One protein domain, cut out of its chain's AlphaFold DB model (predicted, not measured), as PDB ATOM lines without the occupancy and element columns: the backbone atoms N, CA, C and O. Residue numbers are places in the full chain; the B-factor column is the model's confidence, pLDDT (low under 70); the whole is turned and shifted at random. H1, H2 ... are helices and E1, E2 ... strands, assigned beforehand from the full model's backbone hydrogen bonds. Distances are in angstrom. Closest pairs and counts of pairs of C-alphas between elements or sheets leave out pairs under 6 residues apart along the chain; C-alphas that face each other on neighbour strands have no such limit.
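What this domain is: This is residues 120 to 204 and 241 to 288 of the 315 residues of the protein "Hypothetical protein" of Polarella glacialis (UniProt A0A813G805). A strongly twisted sheet of five parallel strands makes the core, with H7 covering one face and H2, H3 and H6 grazing it from the other side. H1 packs by the E2 and E1 edge, H8 runs past the end where the strands begin, and H4 and H5 lie off the sheet. The printed part has 133 residues, with eight named helices and five named strands that follow each other along the chain as E1 H1 E2 H2 E3 H3 E4 H4 H5 H6 E5 H7 H8; the class is mixed, helices and strands. The sheet's order is E2 E1 E3 E4 E5. The whole is compact, with a radius of gyration of the C-alphas of 14.4 A and spans of 40 by 35 by 28 A.

How they stand to each other: Start at E1, residues 120 to 125; H1, residues 131 to 141, leads to E2, residues 149 to 152, a strand-helix-strand unit, two parallel neighbour strands with a helix between, with a right-handed crossover. Look there for N 123 and O 149, 2.8 A apart. H2, residues 160 to 164, only grazes the sheet on the way to E3, residues 166 to 170; E2, H2 and E3 form a split unit, with E1 between its strands, also right-handed. N 124 and O 168 are 3.0 A apart. H3, residues 179 to 186, leads to E4, residues 191 to 194, in another right-handed strand-helix-strand unit; N 192 and O 169 are 2.8 A apart. H4, residues 198 to 201, and H5, residues 241 to 248, are not on the sheet. H6, residues 250 to 253, is close to but not clearly touching H5, with closest C-alphas Asn 247 and Val 253 at 6.2 A. E5, residues 258 to 260, is an edge strand; N 193 and O 258 are 2.8 A apart. H7, residues 263 to 272, is on the sheet; its C-alpha 266 is 5.4 A from that of Phe 260, their closest pair. H8, residues 275 to 288, touches H3 with residues 282 to 286 alone, about perpendicular at 80 degrees, closest at C-alphas 186 and 286, 5.9 A. In H2, H3 and H8 every O i to N i+4 pair is within hydrogen-bond range; in H1 6 of 7, H5 2 of 4 and H7 4 of 6 are, and H4 and H6 are too short for one.

Where its parts are: Find C-alpha 120 at (335.331, 396.698, 312.733); E1 runs 14.6 A from there. H1 spans 16.3 A and H7 14.9 A. H8 runs 20.2 A, to C-alpha 288 at (325.176, 413.967, 293.375).

The domain as a whole: The C-alphas of Glu 144 and Ser 288, the two farthest apart, are 42.1 A apart. Residues 205 to 240 are not printed, and C-alphas 204 and 241 are 16.9 A apart across this cut. Of the links printed whole, none is long. Confidence is under 70 at residues 128 to 132 and 200 to 204.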
ATOM      1  N   GLU A 120     335.648 395.428 312.053       97.81
ATOM      2  CA  GLU A 120     335.331 396.698 312.733       97.81
ATOM      3  C   GLU A 120     336.470 397.293 313.575       97.81
ATOM      4  O   GLU A 120     336.440 398.487 313.881       97.81
ATOM      5  N   ASN A 121     337.474 396.482 313.922       98.44
ATOM      6  CA  ASN A 121     338.660 396.900 314.674       98.44
ATOM      7  C   ASN A 121     339.919 397.004 313.805       98.44
ATOM      8  O   ASN A 121     340.999 397.282 314.322       98.44
ATOM      9  N   ASP A 122     339.802 396.798 312.494       98.38
ATOM     10  CA  ASP A 122     340.949 396.771 311.598       98.38
ATOM     11  C   ASP A 122     340.956 398.007 310.695       98.38
ATOM     12  O   ASP A 122     339.947 398.389 310.097       98.38
ATOM     13  N   ILE A 123     342.135 398.606 310.562       97.94
ATOM     14  CA  ILE A 123     342.418 399.782 309.746       97.94
ATOM     15  C   ILE A 123     343.359 399.391 308.618       97.94
ATOM     16  O   ILE A 123     344.428 398.822 308.855       97.94
ATOM     17  N   LEU A 124     342.980 399.736 307.390       96.62
ATOM     18  CA  LEU A 124     343.815 399.505 306.220       96.62
ATOM     19  C   LEU A 124     344.740 400.703 305.973       96.62
ATOM     20  O   LEU A 124     344.300 401.849 305.876       96.62
ATOM     21  N   LEU A 125     346.024 400.410 305.804       94.12
ATOM     22  CA  LEU A 125     347.082 401.318 305.377       94.12
ATOM     23  C   LEU A 125     347.535 400.897 303.973       94.12
ATOM     24  O   LEU A 125     348.520 400.164 303.831       94.12
ATOM     25  N   PRO A 126     346.805 401.290 302.909       89.19
ATOM     26  CA  PRO A 126     347.178 400.923 301.555       89.19
ATOM     27  C   PRO A 126     348.535 401.562 301.233       89.19
ATOM     28  O   PRO A 126     348.707 402.780 301.287       89.19
ATOM     29  N   GLU A 127     349.515 400.703 300.964       77.88
ATOM     30  CA  GLU A 127     350.932 401.060 300.913       77.88
ATOM     31  C   GLU A 127     351.249 402.146 299.866       77.88
ATOM     32  O   GLU A 127     350.874 402.005 298.696       77.88
ATOM     33  N   PRO A 128     352.019 403.194 300.220       65.44
ATOM     34  CA  PRO A 128     352.883 403.870 299.259       65.44
ATOM     35  C   PRO A 128     354.132 403.010 298.970       65.44
ATOM     36  O   PRO A 128     354.437 402.085 299.718       65.44
ATOM     37  N   ARG A 129     354.888 403.342 297.908       62.97
ATOM     38  CA  ARG A 129     356.100 402.611 297.465       62.97
ATOM     39  C   ARG A 129     357.154 402.362 298.569       62.97
ATOM     40  O   ARG A 129     357.920 401.417 298.435       62.97
ATOM     41  N   ASP A 130     357.134 403.125 299.667       61.69
ATOM     42  CA  ASP A 130     358.051 403.013 300.816       61.69
ATOM     43  C   ASP A 130     357.346 402.446 302.067       61.69
ATOM     44  O   ASP A 130     357.206 403.108 303.100       61.69
ATOM     45  N   ALA A 131     356.860 401.207 301.957       58.59
ATOM     46  CA  ALA A 131     355.911 400.572 302.876       58.59
ATOM     47  C   ALA A 131     356.298 400.553 304.371       58.59
ATOM     48  O   ALA A 131     355.394 400.510 305.209       58.59
ATOM     49  N   CYS A 132     357.588 400.598 304.745       69.38
ATOM     50  CA  CYS A 132     357.937 400.603 306.171       69.38
ATOM     51  C   CYS A 132     357.669 401.951 306.822       69.38
ATOM     52  O   CYS A 132     356.976 401.953 307.822       69.38
ATOM     53  N   VAL A 133     358.142 403.089 306.303       78.06
ATOM     54  CA  VAL A 133     358.231 404.320 307.122       78.06
ATOM     55  C   VAL A 133     356.905 404.662 307.800       78.06
ATOM     56  O   VAL A 133     356.864 404.827 309.014       78.06
ATOM     57  N   LEU A 134     355.798 404.668 307.060       79.25
ATOM     58  CA  LEU A 134     354.495 404.986 307.637       79.25
ATOM     59  C   LEU A 134     353.957 403.898 308.577       79.25
ATOM     60  O   LEU A 134     353.536 404.214 309.688       79.25
ATOM     61  N   ASN A 135     353.948 402.635 308.144       84.81
ATOM     62  CA  ASN A 135     353.468 401.525 308.973       84.81
ATOM     63  C   ASN A 135     354.294 401.406 310.262       84.81
ATOM     64  O   ASN A 135     353.746 401.227 311.345       84.81
ATOM     65  N   CYS A 136     355.613 401.548 310.139       87.56
ATOM     66  CA  CYS A 136     356.592 401.534 311.214       87.56
ATOM     67  C   CYS A 136     356.352 402.718 312.174       87.56
ATOM     68  O   CYS A 136     356.310 402.502 313.383       87.56
ATOM     69  N   LEU A 137     356.086 403.933 311.670       88.94
ATOM     70  CA  LEU A 137     355.724 405.087 312.507       88.94
ATOM     71  C   LEU A 137     354.392 404.879 313.236       88.94
ATOM     72  O   LEU A 137     354.339 405.048 314.449       88.94
ATOM     73  N   ILE A 138     353.323 404.477 312.541       91.75
ATOM     74  CA  ILE A 138     352.020 404.242 313.183       91.75
ATOM     75  C   ILE A 138     352.156 403.187 314.282       91.75
ATOM     76  O   ILE A 138     351.705 403.426 315.398       91.75
ATOM     77  N   ARG A 139     352.840 402.068 314.010       89.94
ATOM     78  CA  ARG A 139     353.104 401.029 315.017       89.94
ATOM     79  C   ARG A 139     353.900 401.566 316.207       89.94
ATOM     80  O   ARG A 139     353.530 401.276 317.335       89.94
ATOM     81  N   ALA A 140     354.939 402.367 315.971       93.38
ATOM     82  CA  ALA A 140     355.767 402.934 317.035       93.38
ATOM     83  C   ALA A 140     355.014 403.927 317.940       93.38
ATOM     84  O   ALA A 140     355.329 404.032 319.120       93.38
ATOM     85  N   PHE A 141     354.027 404.650 317.399       95.31
ATOM     86  CA  PHE A 141     353.208 405.609 318.152       95.31
ATOM     87  C   PHE A 141     351.890 405.024 318.678       95.31
ATOM     88  O   PHE A 141     351.179 405.710 319.410       95.31
ATOM     89  N   THR A 142     351.542 403.786 318.315       96.75
ATOM     90  CA  THR A 142     350.326 403.128 318.806       96.75
ATOM     91  C   THR A 142     350.547 402.694 320.259       96.75
ATOM     92  O   THR A 142     351.449 401.893 320.506       96.75
ATOM     93  N   PRO A 143     349.761 403.201 321.227       96.88
ATOM     94  CA  PRO A 143     349.944 402.841 322.626       96.88
ATOM     95  C   PRO A 143     349.570 401.378 322.882       96.88
ATOM     96  O   PRO A 143     348.759 400.782 322.167       96.88
ATOM     97  N   GLU A 144     350.135 400.802 323.941       97.12
ATOM     98  CA  GLU A 144     349.720 399.486 324.419       97.12
ATOM     99  C   GLU A 144     348.222 399.501 324.772       97.12
ATOM    100  O   GLU A 144     347.720 400.448 325.376       97.12
ATOM    101  N   GLY A 145     347.488 398.468 324.347       97.25
ATOM    102  CA  GLY A 145     346.041 398.373 324.563       97.25
ATOM    103  C   GLY A 145     345.175 399.219 323.620       97.25
ATOM    104  O   GLY A 145     343.962 399.278 323.815       97.25
ATOM    105  N   TYR A 146     345.749 399.854 322.591       98.31
ATOM    106  CA  TYR A 146     344.962 400.564 321.580       98.31
ATOM    107  C   TYR A 146     343.946 399.618 320.895       98.31
ATOM    108  O   TYR A 146     344.325 398.516 320.485       98.31
ATOM    109  N   PRO A 147     342.663 400.011 320.745       98.06
ATOM    110  CA  PRO A 147     341.598 399.083 320.353       98.06
ATOM    111  C   PRO A 147     341.621 398.671 318.874       98.06
ATOM    112  O   PRO A 147     340.929 397.725 318.500       98.06
ATOM    113  N   LEU A 148     342.386 399.367 318.026       98.06
ATOM    114  CA  LEU A 148     342.412 399.133 316.582       98.06
ATOM    115  C   LEU A 148     343.745 398.540 316.120       98.06
ATOM    116  O   LEU A 148     344.812 398.862 316.641       98.06
ATOM    117  N   LYS A 149     343.682 397.704 315.084       97.31
ATOM    118  CA  LYS A 149     344.827 397.032 314.464       97.31
ATOM    119  C   LYS A 149     345.078 397.589 313.069       97.31
ATOM    120  O   LYS A 149     344.143 397.862 312.326       97.31
ATOM    121  N   PHE A 150     346.345 397.717 312.693       95.38
ATOM    122  CA  PHE A 150     346.750 398.304 311.417       95.38
ATOM    123  C   PHE A 150     347.332 397.250 310.475       95.38
ATOM    124  O   PHE A 150     348.267 396.536 310.845       95.38
ATOM    125  N   PHE A 151     346.806 397.200 309.254       94.38
ATOM    126  CA  PHE A 151     347.176 396.233 308.222       94.38
ATOM    127  C   PHE A 151     347.641 396.947 306.959       94.38
ATOM    128  O   PHE A 151     347.019 397.912 306.518       94.38
ATOM    129  N   GLY A 152     348.717 396.453 306.359       92.25
ATOM    130  CA  GLY A 152     349.154 396.873 305.037       92.25
ATOM    131  C   GLY A 152     348.333 396.212 303.933       92.25
ATOM    132  O   GLY A 152     347.584 395.257 304.147       92.25
ATOM    133  N   LYS A 153     348.527 396.677 302.695       91.25
ATOM    134  CA  LYS A 153     347.935 396.029 301.514       91.25
ATOM    135  C   LYS A 153     348.430 394.585 301.355       91.25
ATOM    136  O   LYS A 153     347.672 393.737 300.886       91.25
ATOM    137  N   ALA A 154     349.677 394.297 301.738       90.69
ATOM    138  CA  ALA A 154     350.236 392.947 301.707       90.69
ATOM    139  C   ALA A 154     349.541 391.955 302.660       90.69
ATOM    140  O   ALA A 154     349.588 390.759 302.390       90.69
ATOM    141  N   ASP A 155     348.839 392.439 303.688       93.38
ATOM    142  CA  ASP A 155     348.108 391.615 304.660       93.38
ATOM    143  C   ASP A 155     346.669 391.276 304.198       93.38
ATOM    144  O   ASP A 155     345.810 390.898 304.996       93.38
ATOM    145  N   THR A 156     346.370 391.470 302.911       94.25
ATOM    146  CA  THR A 156     345.048 391.260 302.300       94.25
ATOM    147  C   THR A 156     345.180 390.488 300.987       94.25
ATOM    148  O   THR A 156     346.269 390.398 300.420       94.25
ATOM    149  N   ASP A 157     344.061 390.017 300.435       95.00
ATOM    150  CA  ASP A 157     344.003 389.480 299.065       95.00
ATOM    151  C   ASP A 157     344.116 390.568 297.971       95.00
ATOM    152  O   ASP A 157     344.136 390.263 296.777       95.00
ATOM    153  N   ARG A 158     344.235 391.842 298.379       93.88
ATOM    154  CA  ARG A 158     344.393 393.029 297.528       93.88
ATOM    155  C   ARG A 158     343.192 393.314 296.625       93.88
ATOM    156  O   ARG A 158     343.349 394.014 295.621       93.88
ATOM    157  N   THR A 159     342.013 392.816 296.984       95.81
ATOM    158  CA  THR A 159     340.750 393.100 296.300       95.81
ATOM    159  C   THR A 159     340.027 394.295 296.922       95.81
ATOM    160  O   THR A 159     340.212 394.629 298.094       95.81
ATOM    161  N   PHE A 160     339.150 394.936 296.145       96.25
ATOM    162  CA  PHE A 160     338.272 395.974 296.686       96.25
ATOM    163  C   PHE A 160     337.279 395.412 297.698       96.25
ATOM    164  O   PHE A 160     337.034 396.064 298.709       96.25
ATOM    165  N   GLN A 161     336.796 394.183 297.494       97.56
ATOM    166  CA  GLN A 161     335.958 393.489 298.469       97.56
ATOM    167  C   GLN A 161     336.651 393.409 299.836       97.56
ATOM    168  O   GLN A 161     336.073 393.824 300.843       97.56
ATOM    169  N   ALA A 162     337.919 392.984 299.881       97.25
ATOM    170  CA  ALA A 162     338.681 393.003 301.123       97.25
ATOM    171  C   ALA A 162     338.828 394.420 301.686       97.25
ATOM    172  O   ALA A 162     338.651 394.605 302.887       97.25
ATOM    173  N   PHE A 163     339.089 395.435 300.859       97.62
ATOM    174  CA  PHE A 163     339.217 396.818 301.336       97.62
ATOM    175  C   PHE A 163     337.918 397.361 301.945       97.62
ATOM    176  O   PHE A 163     337.974 398.031 302.972       97.62
ATOM    177  N   THR A 164     336.754 397.022 301.380       98.25
ATOM    178  CA  THR A 164     335.441 397.421 301.921       98.25
ATOM    179  C   THR A 164     335.079 396.755 303.248       98.25
ATOM    180  O   THR A 164     334.159 397.225 303.915       98.25
ATOM    181  N   SER A 165     335.804 395.699 303.641       98.44
ATOM    182  CA  SER A 165     335.595 394.988 304.909       98.44
ATOM    183  C   SER A 165     336.268 395.650 306.115       98.44
ATOM    184  O   SER A 165     335.906 395.347 307.251       98.44
ATOM    185  N   PHE A 166     337.241 396.539 305.895       98.62
ATOM    186  CA  PHE A 166     337.925 397.261 306.970       98.62
ATOM    187  C   PHE A 166     337.043 398.356 307.559       98.62
ATOM    188  O   PHE A 166     336.236 398.948 306.848       98.62
ATOM    189  N   ARG A 167     337.258 398.699 308.834       98.56
ATOM    190  CA  ARG A 167     336.572 399.821 309.490       98.56
ATOM    191  C   ARG A 167     336.796 401.131 308.734       98.56
ATOM    192  O   ARG A 167     335.853 401.883 308.513       98.56
ATOM    193  N   ALA A 168     338.041 401.413 308.369       98.62
ATOM    194  CA  ALA A 168     338.429 402.612 307.640       98.62
ATOM    195  C   ALA A 168     339.771 402.409 306.929       98.62
ATOM    196  O   ALA A 168     340.515 401.461 307.199       98.62
ATOM    197  N   VAL A 169     340.095 403.352 306.050       97.75
ATOM    198  CA  VAL A 169     341.390 403.465 305.386       97.75
ATOM    199  C   VAL A 169     342.106 404.710 305.881       97.75
ATOM    200  O   VAL A 169     341.527 405.791 305.911       97.75
ATOM    201  N   VAL A 170     343.395 404.590 306.187       95.75
ATOM    202  CA  VAL A 170     344.269 405.749 306.384       95.75
ATOM    203  C   VAL A 170     345.168 405.875 305.155       95.75
ATOM    204  O   VAL A 170     346.076 405.074 304.937       95.75
ATOM    205  N   LEU A 171     344.894 406.875 304.320       92.81
ATOM    206  CA  LEU A 171     345.519 407.043 303.013       92.81
ATOM    207  C   LEU A 171     346.555 408.172 303.028       92.81
ATOM    208  O   LEU A 171     346.262 409.311 303.382       92.81
ATOM    209  N   PHE A 172     347.763 407.861 302.555       89.38
ATOM    210  CA  PHE A 172     348.850 408.825 302.372       89.38
ATOM    211  C   PHE A 172     349.182 408.950 300.886       89.38
ATOM    212  O   PHE A 172     350.102 408.279 300.398       89.38
ATOM    213  N   PRO A 173     348.452 409.792 300.145       86.69
ATOM    214  CA  PRO A 173     348.571 409.877 298.702       86.69
ATOM    215  C   PRO A 173     349.993 410.284 298.295       86.69
ATOM    216  O   PRO A 173     350.734 410.937 299.039       86.69
ATOM    217  N   HIS A 174     350.418 409.792 297.138       82.69
ATOM    218  CA  HIS A 174     351.726 410.082 296.539       82.69
ATOM    219  C   HIS A 174     351.602 410.849 295.217       82.69
ATOM    220  O   HIS A 174     352.605 411.309 294.683       82.69
ATOM    221  N   ASP A 175     350.374 411.003 294.728       83.44
ATOM    222  CA  ASP A 175     349.964 411.692 293.507       83.44
ATOM    223  C   ASP A 175     348.692 412.496 293.846       83.44
ATOM    224  O   ASP A 175     348.018 412.163 294.824       83.44
ATOM    225  N   PHE A 176     348.371 413.544 293.088       85.00
ATOM    226  CA  PHE A 176     347.135 414.327 293.193       85.00
ATOM    227  C   PHE A 176     345.929 413.650 292.532       85.00
ATOM    228  O   PHE A 176     344.790 413.971 292.868       85.00
ATOM    229  N   ALA A 177     346.159 412.689 291.633       87.19
ATOM    230  CA  ALA A 177     345.113 411.985 290.891       87.19
ATOM    231  C   ALA A 177     345.091 410.473 291.183       87.19
ATOM    232  O   ALA A 177     344.983 409.644 290.279       87.19
ATOM    233  N   LEU A 178     345.196 410.089 292.458       90.25
ATOM    234  CA  LEU A 178     345.269 408.680 292.849       90.25
ATOM    235  C   LEU A 178     343.925 407.955 292.634       90.25
ATOM    236  O   LEU A 178     342.995 408.139 293.411       90.25
ATOM    237  N   MET A 179     343.829 407.072 291.634       93.00
ATOM    238  CA  MET A 179     342.580 406.340 291.336       93.00
ATOM    239  C   MET A 179     342.027 405.550 292.527       93.00
ATOM    240  O   MET A 179     340.825 405.598 292.773       93.00
ATOM    241  N   THR A 180     342.898 404.935 293.334       94.06
ATOM    242  CA  THR A 180     342.490 404.203 294.544       94.06
ATOM    243  C   THR A 180     341.773 405.079 295.568       94.06
ATOM    244  O   THR A 180     340.893 404.585 296.264       94.06
ATOM    245  N   PHE A 181     342.076 406.379 295.640       96.19
ATOM    246  CA  PHE A 181     341.295 407.296 296.470       96.19
ATOM    247  C   PHE A 181     339.850 407.393 295.973       96.19
ATOM    248  O   PHE A 181     338.929 407.220 296.763       96.19
ATOM    249  N   TYR A 182     339.645 407.616 294.671       97.19
ATOM    250  CA  TYR A 182     338.298 407.726 294.110       97.19
ATOM    251  C   TYR A 182     337.518 406.413 294.204       97.19
ATOM    252  O   TYR A 182     336.317 406.454 294.451       97.19
ATOM    253  N   GLU A 183     338.187 405.267 294.043       97.50
ATOM    254  CA  GLU A 183     337.609 403.930 294.248       97.50
ATOM    255  C   GLU A 183     337.106 403.764 295.679       97.50
ATOM    256  O   GLU A 183     335.918 403.533 295.884       97.50
ATOM    257  N   LEU A 184     337.969 403.971 296.675       98.00
ATOM    258  CA  LEU A 184     337.585 403.880 298.085       98.00
ATOM    259  C   LEU A 184     336.478 404.877 298.445       98.00
ATOM    260  O   LEU A 184     335.516 404.508 299.119       98.00
ATOM    261  N   TYR A 185     336.578 406.111 297.944       98.25
ATOM    262  CA  TYR A 185     335.587 407.147 298.197       98.25
ATOM    263  C   TYR A 185     334.224 406.772 297.608       98.25
ATOM    264  O   TYR A 185     333.198 406.899 298.272       98.25
ATOM    265  N   ALA A 186     334.197 406.293 296.362       97.69
ATOM    266  CA  ALA A 186     332.964 405.921 295.679       97.69
ATOM    267  C   ALA A 186     332.278 404.703 296.318       97.69
ATOM    268  O   ALA A 186     331.051 404.665 296.395       97.69
ATOM    269  N   MET A 187     333.051 403.748 296.837       98.12
ATOM    270  CA  MET A 187     332.517 402.625 297.618       98.12
ATOM    271  C   MET A 187     332.018 403.059 299.011       98.12
ATOM    272  O   MET A 187     331.397 402.270 299.722       98.12
ATOM    273  N   GLY A 188     332.269 404.309 299.415       98.50
ATOM    274  CA  GLY A 188     331.907 404.846 300.723       98.50
ATOM    275  C   GLY A 188     332.785 404.320 301.854       98.50
ATOM    276  O   GLY A 188     332.326 404.277 302.991       98.50
ATOM    277  N   VAL A 189     334.010 403.869 301.575       98.69
ATOM    278  CA  VAL A 189     334.949 403.469 302.630       98.69
ATOM    279  C   VAL A 189     335.430 404.737 303.340       98.69
ATOM    280  O   VAL A 189     335.962 405.610 302.658       98.69
ATOM    281  N   PRO A 190     335.288 404.874 304.669       98.69
ATOM    282  CA  PRO A 190     335.790 406.033 305.403       98.69
ATOM    283  C   PRO A 190     337.296 406.205 305.216       98.69
ATOM    284  O   PRO A 190     338.067 405.264 305.420       98.69
ATOM    285  N   ILE A 191     337.715 407.411 304.834       98.44
ATOM    286  CA  ILE A 191     339.109 407.733 304.515       98.44
ATOM    287  C   ILE A 191     339.627 408.778 305.502       98.44
ATOM    288  O   ILE A 191     339.033 409.842 305.666       98.44
ATOM    289  N   PHE A 192     340.780 408.487 306.098       97.62
ATOM    290  CA  PHE A 192     341.548 409.392 306.945       97.62
ATOM    291  C   PHE A 192     342.828 409.809 306.229       97.62
ATOM    292  O   PHE A 192     343.547 408.962 305.696       97.62
ATOM    293  N   MET A 193     343.139 411.103 306.233       94.50
ATOM    294  CA  MET A 193     344.293 411.663 305.527       94.50
ATOM    295  C   MET A 193     345.000 412.734 306.361       94.50
ATOM    296  O   MET A 193     344.352 413.428 307.144       94.50
ATOM    297  N   PRO A 194     346.318 412.926 306.195       92.69
ATOM    298  CA  PRO A 194     347.007 414.053 306.812       92.69
ATOM    299  C   PRO A 194     346.406 415.384 306.353       92.69
ATOM    300  O   PRO A 194     346.154 415.574 305.165       92.69
ATOM    301  N   SER A 195     346.234 416.333 307.272       91.75
ATOM    302  CA  SER A 195     345.687 417.662 306.971       91.75
ATOM    303  C   SER A 195     346.680 418.586 306.257       91.75
ATOM    304  O   SER A 195     346.283 419.620 305.724       91.75
ATOM    305  N   HIS A 196     347.971 418.243 306.251       83.88
ATOM    306  CA  HIS A 196     349.029 419.057 305.661       83.88
ATOM    307  C   HIS A 196     349.683 418.367 304.460       83.88
ATOM    308  O   HIS A 196     350.020 417.184 304.479       83.88
ATOM    309  N   MET A 197     349.955 419.151 303.419       75.06
ATOM    310  CA  MET A 197     350.571 418.675 302.180       75.06
ATOM    311  C   MET A 197     352.109 418.689 302.201       75.06
ATOM    312  O   MET A 197     352.726 418.587 301.148       75.06
ATOM    313  N   SER A 198     352.761 418.810 303.361       71.94
ATOM    314  CA  SER A 198     354.233 418.912 303.435       71.94
ATOM    315  C   SER A 198     354.968 417.751 302.750       71.94
ATOM    316  O   SER A 198     356.059 417.944 302.227       71.94
ATOM    317  N   LYS A 199     354.347 416.567 302.658       71.31
ATOM    318  CA  LYS A 199     354.865 415.430 301.880       71.31
ATOM    319  C   LYS A 199     355.051 415.756 300.387       71.31
ATOM    320  O   LYS A 199     355.957 415.220 299.762       71.31
ATOM    321  N   TYR A 200     354.231 416.642 299.827       63.56
ATOM    322  CA  TYR A 200     354.298 417.086 298.432       63.56
ATOM    323  C   TYR A 200     355.297 418.220 298.186       63.56
ATOM    324  O   TYR A 200     355.523 418.575 297.034       63.56
ATOM    325  N   LEU A 201     355.932 418.756 299.236       58.53
ATOM    326  CA  LEU A 201     357.100 419.629 299.075       58.53
ATOM    327  C   LEU A 201     358.313 418.849 298.545       58.53
ATOM    328  O   LEU A 201     359.266 419.457 298.064       58.53
ATOM    329  N   PHE A 202     358.291 417.514 298.628       56.75
ATOM    330  CA  PHE A 202     359.352 416.681 298.085       56.75
ATOM    331  C   PHE A 202     359.123 416.428 296.585       56.75
ATOM    332  O   PHE A 202     358.092 415.873 296.195       56.75
ATOM    333  N   PRO A 203     360.087 416.799 295.727       52.81
ATOM    334  CA  PRO A 203     359.864 416.997 294.297       52.81
ATOM    335  C   PRO A 203     359.621 415.721 293.478       52.81
ATOM    336  O   PRO A 203     359.277 415.802 292.305       52.81
ATOM    337  N   TYR A 204     359.773 414.534 294.066       50.91
ATOM    338  CA  TYR A 204     359.863 413.283 293.309       50.91
ATOM    339  C   TYR A 204     358.556 412.786 292.670       50.91
ATOM    340  O   TYR A 204     358.618 411.898 291.820       50.91
ATOM    341  N   ALA A 241     352.317 428.634 297.218       89.31
ATOM    342  CA  ALA A 241     351.753 427.855 296.114       89.31
ATOM    343  C   ALA A 241     350.963 426.646 296.631       89.31
ATOM    344  O   ALA A 241     349.837 426.402 296.202       89.31
ATOM    345  N   LEU A 242     351.508 425.929 297.618       87.38
ATOM    346  CA  LEU A 242     350.842 424.784 298.229       87.38
ATOM    347  C   LEU A 242     349.518 425.176 298.896       87.38
ATOM    348  O   LEU A 242     348.494 424.539 298.667       87.38
ATOM    349  N   LYS A 243     349.522 426.258 299.682       89.31
ATOM    350  CA  LYS A 243     348.318 426.804 300.323       89.31
ATOM    351  C   LYS A 243     347.286 427.285 299.302       89.31
ATOM    352  O   LYS A 243     346.092 427.211 299.572       89.31
ATOM    353  N   HIS A 244     347.727 427.784 298.150       92.12
ATOM    354  CA  HIS A 244     346.826 428.178 297.074       92.12
ATOM    355  C   HIS A 244     346.136 426.955 296.451       92.12
ATOM    356  O   HIS A 244     344.913 426.933 296.318       92.12
ATOM    357  N   TRP A 245     346.905 425.915 296.122       91.81
ATOM    358  CA  TRP A 245     346.414 424.767 295.360       91.81
ATOM    359  C   TRP A 245     345.774 423.650 296.195       91.81
ATOM    360  O   TRP A 245     344.980 422.885 295.652       91.81
ATOM    361  N   VAL A 246     346.035 423.563 297.506       89.31
ATOM    362  CA  VAL A 246     345.449 422.525 298.385       89.31
ATOM    363  C   VAL A 246     343.919 422.498 298.327       89.31
ATOM    364  O   VAL A 246     343.322 421.428 298.260       89.31
ATOM    365  N   ASN A 247     343.281 423.666 298.209       91.06
ATOM    366  CA  ASN A 247     341.826 423.808 298.093       91.06
ATOM    367  C   ASN A 247     341.275 423.410 296.707       91.06
ATOM    368  O   ASN A 247     340.109 423.654 296.405       91.06
ATOM    369  N   LYS A 248     342.108 422.845 295.831       93.75
ATOM    370  CA  LYS A 248     341.734 422.275 294.526       93.75
ATOM    371  C   LYS A 248     342.093 420.790 294.425       93.75
ATOM    372  O   LYS A 248     341.841 420.165 293.397       93.75
ATOM    373  N   VAL A 249     342.676 420.211 295.473       93.19
ATOM    374  CA  VAL A 249     343.044 418.796 295.521       93.19
ATOM    375  C   VAL A 249     341.915 418.017 296.184       93.19
ATOM    376  O   VAL A 249     341.534 418.303 297.317       93.19
ATOM    377  N   ASP A 250     341.391 417.008 295.486       95.44
ATOM    378  CA  ASP A 250     340.177 416.287 295.895       95.44
ATOM    379  C   ASP A 250     340.272 415.612 297.265       95.44
ATOM    380  O   ASP A 250     339.265 415.500 297.958       95.44
ATOM    381  N   PHE A 251     341.479 415.270 297.713       93.12
ATOM    382  CA  PHE A 251     341.726 414.777 299.067       93.12
ATOM    383  C   PHE A 251     341.285 415.738 300.176       93.12
ATOM    384  O   PHE A 251     340.973 415.294 301.273       93.12
ATOM    385  N   PHE A 252     341.288 417.043 299.907       93.50
ATOM    386  CA  PHE A 252     340.990 418.081 300.896       93.50
ATOM    387  C   PHE A 252     339.633 418.742 300.677       93.50
ATOM    388  O   PHE A 252     339.152 419.437 301.567       93.50
ATOM    389  N   VAL A 253     339.026 418.556 299.500       95.00
ATOM    390  CA  VAL A 253     337.757 419.212 299.150       95.00
ATOM    391  C   VAL A 253     336.579 418.264 299.030       95.00
ATOM    392  O   VAL A 253     335.443 418.727 299.101       95.00
ATOM    393  N   LEU A 254     336.803 416.960 298.826       97.00
ATOM    394  CA  LEU A 254     335.687 416.025 298.859       97.00
ATOM    395  C   LEU A 254     335.158 415.915 300.293       97.00
ATOM    396  O   LEU A 254     335.950 415.764 301.228       97.00
ATOM    397  N   PRO A 255     333.828 415.988 300.482       97.94
ATOM    398  CA  PRO A 255     333.246 415.949 301.813       97.94
ATOM    399  C   PRO A 255     333.534 414.606 302.478       97.94
ATOM    400  O   PRO A 255     333.783 413.610 301.799       97.94
ATOM    401  N   GLU A 256     333.479 414.570 303.806       98.38
ATOM    402  CA  GLU A 256     333.644 413.355 304.617       98.38
ATOM    403  C   GLU A 256     335.037 412.709 304.618       98.38
ATOM    404  O   GLU A 256     335.250 411.735 305.346       98.38
ATOM    405  N   VAL A 257     336.016 413.257 303.893       97.94
ATOM    406  CA  VAL A 257     337.419 412.889 304.113       97.94
ATOM    407  C   VAL A 257     337.861 413.429 305.472       97.94
ATOM    408  O   VAL A 257     337.799 414.630 305.733       97.94
ATOM    409  N   GLN A 258     338.315 412.539 306.352       98.25
ATOM    410  CA  GLN A 258     338.708 412.892 307.712       98.25
ATOM    411  C   GLN A 258     340.167 413.343 307.733       98.25
ATOM    412  O   GLN A 258     341.086 412.545 307.543       98.25
ATOM    413  N   LEU A 259     340.397 414.632 307.969       96.81
ATOM    414  CA  LEU A 259     341.744 415.187 308.028       96.81
ATOM    415  C   LEU A 259     342.301 415.128 309.455       96.81
ATOM    416  O   LEU A 259     341.626 415.531 310.400       96.81
ATOM    417  N   PHE A 260     343.547 414.682 309.618       95.81
ATOM    418  CA  PHE A 260     344.236 414.664 310.912       95.81
ATOM    419  C   PHE A 260     345.550 415.463 310.880       95.81
ATOM    420  O   PHE A 260     346.301 415.377 309.907       95.81
ATOM    421  N   PRO A 261     345.884 416.219 311.943       94.94
ATOM    422  CA  PRO A 261     347.086 417.056 311.970       94.94
ATOM    423  C   PRO A 261     348.372 416.296 312.318       94.94
ATOM    424  O   PRO A 261     349.464 416.804 312.084       94.94
ATOM    425  N   SER A 262     348.267 415.106 312.918       93.50
ATOM    426  CA  SER A 262     349.406 414.297 313.370       93.50
ATOM    427  C   SER A 262     349.002 412.834 313.581       93.50
ATOM    428  O   SER A 262     347.812 412.524 313.622       93.50
ATOM    429  N   ILE A 263     349.975 411.931 313.771       93.94
ATOM    430  CA  ILE A 263     349.694 410.524 314.114       93.94
ATOM    431  C   ILE A 263     348.914 410.426 315.435       93.94
ATOM    432  O   ILE A 263     347.960 409.663 315.515       93.94
ATOM    433  N   ALA A 264     349.243 411.240 316.443       96.19
ATOM    434  CA  ALA A 264     348.473 411.282 317.688       96.19
ATOM    435  C   ALA A 264     347.014 411.712 317.444       96.19
ATOM    436  O   ALA A 264     346.095 411.077 317.951       96.19
ATOM    437  N   GLY A 265     346.792 412.733 316.606       97.12
ATOM    438  CA  GLY A 265     345.445 413.153 316.212       97.12
ATOM    439  C   GLY A 265     344.684 412.077 315.432       97.12
ATOM    440  O   GLY A 265     343.486 411.910 315.635       97.12
ATOM    441  N   LEU A 266     345.373 411.306 314.584       96.75
ATOM    442  CA  LEU A 266     344.796 410.147 313.899       96.75
ATOM    443  C   LEU A 266     344.341 409.074 314.900       96.75
ATOM    444  O   LEU A 266     343.211 408.598 314.810       96.75
ATOM    445  N   LEU A 267     345.210 408.699 315.843       97.56
ATOM    446  CA  LEU A 267     344.916 407.681 316.857       97.56
ATOM    447  C   LEU A 267     343.786 408.115 317.806       97.56
ATOM    448  O   LEU A 267     343.008 407.290 318.266       97.56
ATOM    449  N   ASP A 268     343.642 409.413 318.061       98.06
ATOM    450  CA  ASP A 268     342.517 409.964 318.821       98.06
ATOM    451  C   ASP A 268     341.212 409.978 317.989       98.06
ATOM    452  O   ASP A 268     340.118 409.712 318.487       98.06
ATOM    453  N   ALA A 269     341.289 410.268 316.686       98.31
ATOM    454  CA  ALA A 269     340.120 410.367 315.809       98.31
ATOM    455  C   ALA A 269     339.493 409.007 315.446       98.31
ATOM    456  O   ALA A 269     338.268 408.879 315.462       98.31
ATOM    457  N   LEU A 270     340.305 407.989 315.132       98.38
ATOM    458  CA  LEU A 270     339.827 406.709 314.588       98.38
ATOM    459  C   LEU A 270     338.790 405.977 315.471       98.38
ATOM    460  O   LEU A 270     337.780 405.525 314.923       98.38
ATOM    461  N   PRO A 271     338.971 405.849 316.805       98.44
ATOM    462  CA  PRO A 271     338.017 405.128 317.649       98.44
ATOM    463  C   PRO A 271     336.689 405.873 317.837       98.44
ATOM    464  O   PRO A 271     335.668 405.244 318.094       98.44
ATOM    465  N   ARG A 272     336.695 407.207 317.707       98.38
ATOM    466  CA  ARG A 272     335.523 408.071 317.948       98.38
ATOM    467  C   ARG A 272     334.685 408.329 316.698       98.38
ATOM    468  O   ARG A 272     333.579 408.849 316.806       98.38
ATOM    469  N   ALA A 273     335.209 408.012 315.518       98.38
ATOM    470  CA  ALA A 273     334.528 408.289 314.265       98.38
ATOM    471  C   ALA A 273     333.306 407.381 314.059       98.38
ATOM    472  O   ALA A 273     333.415 406.152 314.123       98.38
ATOM    473  N   ASP A 274     332.169 407.997 313.726       98.44
ATOM    474  CA  ASP A 274     330.986 407.307 313.207       98.44
ATOM    475  C   ASP A 274     331.193 406.981 311.723       98.44
ATOM    476  O   ASP A 274     330.839 407.730 310.807       98.44
ATOM    477  N   VAL A 275     331.842 405.845 311.504       98.56
ATOM    478  CA  VAL A 275     332.234 405.358 310.183       98.56
ATOM    479  C   VAL A 275     331.042 405.031 309.282       98.56
ATOM    480  O   VAL A 275     331.146 405.180 308.064       98.56
ATOM    481  N   HIS A 276     329.888 404.674 309.850       98.56
ATOM    482  CA  HIS A 276     328.676 404.412 309.075       98.56
ATOM    483  C   HIS A 276     328.048 405.708 308.567       98.56
ATOM    484  O   HIS A 276     327.715 405.795 307.382       98.56
ATOM    485  N   ALA A 277     327.948 406.733 309.417       98.56
ATOM    486  CA  ALA A 277     327.421 408.030 309.006       98.56
ATOM    487  C   ALA A 277     328.331 408.721 307.976       98.56
ATOM    488  O   ALA A 277     327.836 409.269 306.990       98.56
ATOM    489  N   ILE A 278     329.658 408.645 308.159       98.75
ATOM    490  CA  ILE A 278     330.652 409.098 307.166       98.75
ATOM    491  C   ILE A 278     330.411 408.388 305.827       98.75
ATOM    492  O   ILE A 278     330.224 409.036 304.798       98.75
ATOM    493  N   SER A 279     330.348 407.054 305.846       98.69
ATOM    494  CA  SER A 279     330.140 406.231 304.654       98.69
ATOM    495  C   SER A 279     328.852 406.579 303.900       98.69
ATOM    496  O   SER A 279     328.851 406.685 302.671       98.69
ATOM    497  N   GLN A 280     327.750 406.788 304.626       98.62
ATOM    498  CA  GLN A 280     326.476 407.189 304.039       98.62
ATOM    499  C   GLN A 280     326.596 408.524 303.292       98.62
ATOM    500  O   GLN A 280     326.253 408.586 302.110       98.62
ATOM    501  N   ARG A 281     327.148 409.557 303.938       98.69
ATOM    502  CA  ARG A 281     327.307 410.888 303.332       98.69
ATOM    503  C   ARG A 281     328.266 410.883 302.135       98.69
ATOM    504  O   ARG A 281     328.028 411.580 301.149       98.69
ATOM    505  N   MET A 282     329.300 410.035 302.147       98.56
ATOM    506  CA  MET A 282     330.168 409.820 300.978       98.56
ATOM    507  C   MET A 282     329.397 409.254 299.775       98.56
ATOM    508  O   MET A 282     329.600 409.699 298.642       98.56
ATOM    509  N   ARG A 283     328.492 408.290 300.003       97.81
ATOM    510  CA  ARG A 283     327.655 407.709 298.938       97.81
ATOM    511  C   ARG A 283     326.624 408.699 298.403       97.81
ATOM    512  O   ARG A 283     326.429 408.758 297.192       97.81
ATOM    513  N   GLU A 284     326.014 409.496 299.275       98.06
ATOM    514  CA  GLU A 284     325.122 410.594 298.874       98.06
ATOM    515  C   GLU A 284     325.872 411.604 297.988       98.06
ATOM    516  O   GLU A 284     325.405 411.954 296.903       98.06
ATOM    517  N   ASN A 285     327.097 411.986 298.375       98.06
ATOM    518  CA  ASN A 285     327.948 412.833 297.540       98.06
ATOM    519  C   ASN A 285     328.303 412.177 296.194       98.06
ATOM    520  O   ASN A 285     328.291 412.851 295.163       98.06
ATOM    521  N   ARG A 286     328.615 410.872 296.168       97.00
ATOM    522  CA  ARG A 286     328.850 410.135 294.912       97.00
ATOM    523  C   ARG A 286     327.642 410.227 293.984       97.00
ATOM    524  O   ARG A 286     327.848 410.452 292.794       97.00
ATOM    525  N   GLN A 287     326.429 410.053 294.507       97.38
ATOM    526  CA  GLN A 287     325.210 410.133 293.704       97.38
ATOM    527  C   GLN A 287     325.045 411.528 293.091       97.38
ATOM    528  O   GLN A 287     324.900 411.638 291.880       97.38
ATOM    529  N   SER A 288     325.210 412.588 293.886       97.69
ATOM    530  CA  SER A 288     325.176 413.967 293.375       97.69
ATOM    531  C   SER A 288     326.205 414.201 292.259       97.69
ATOM    532  O   SER A 288     325.873 414.780 291.231       97.69
TER     533      SER A 288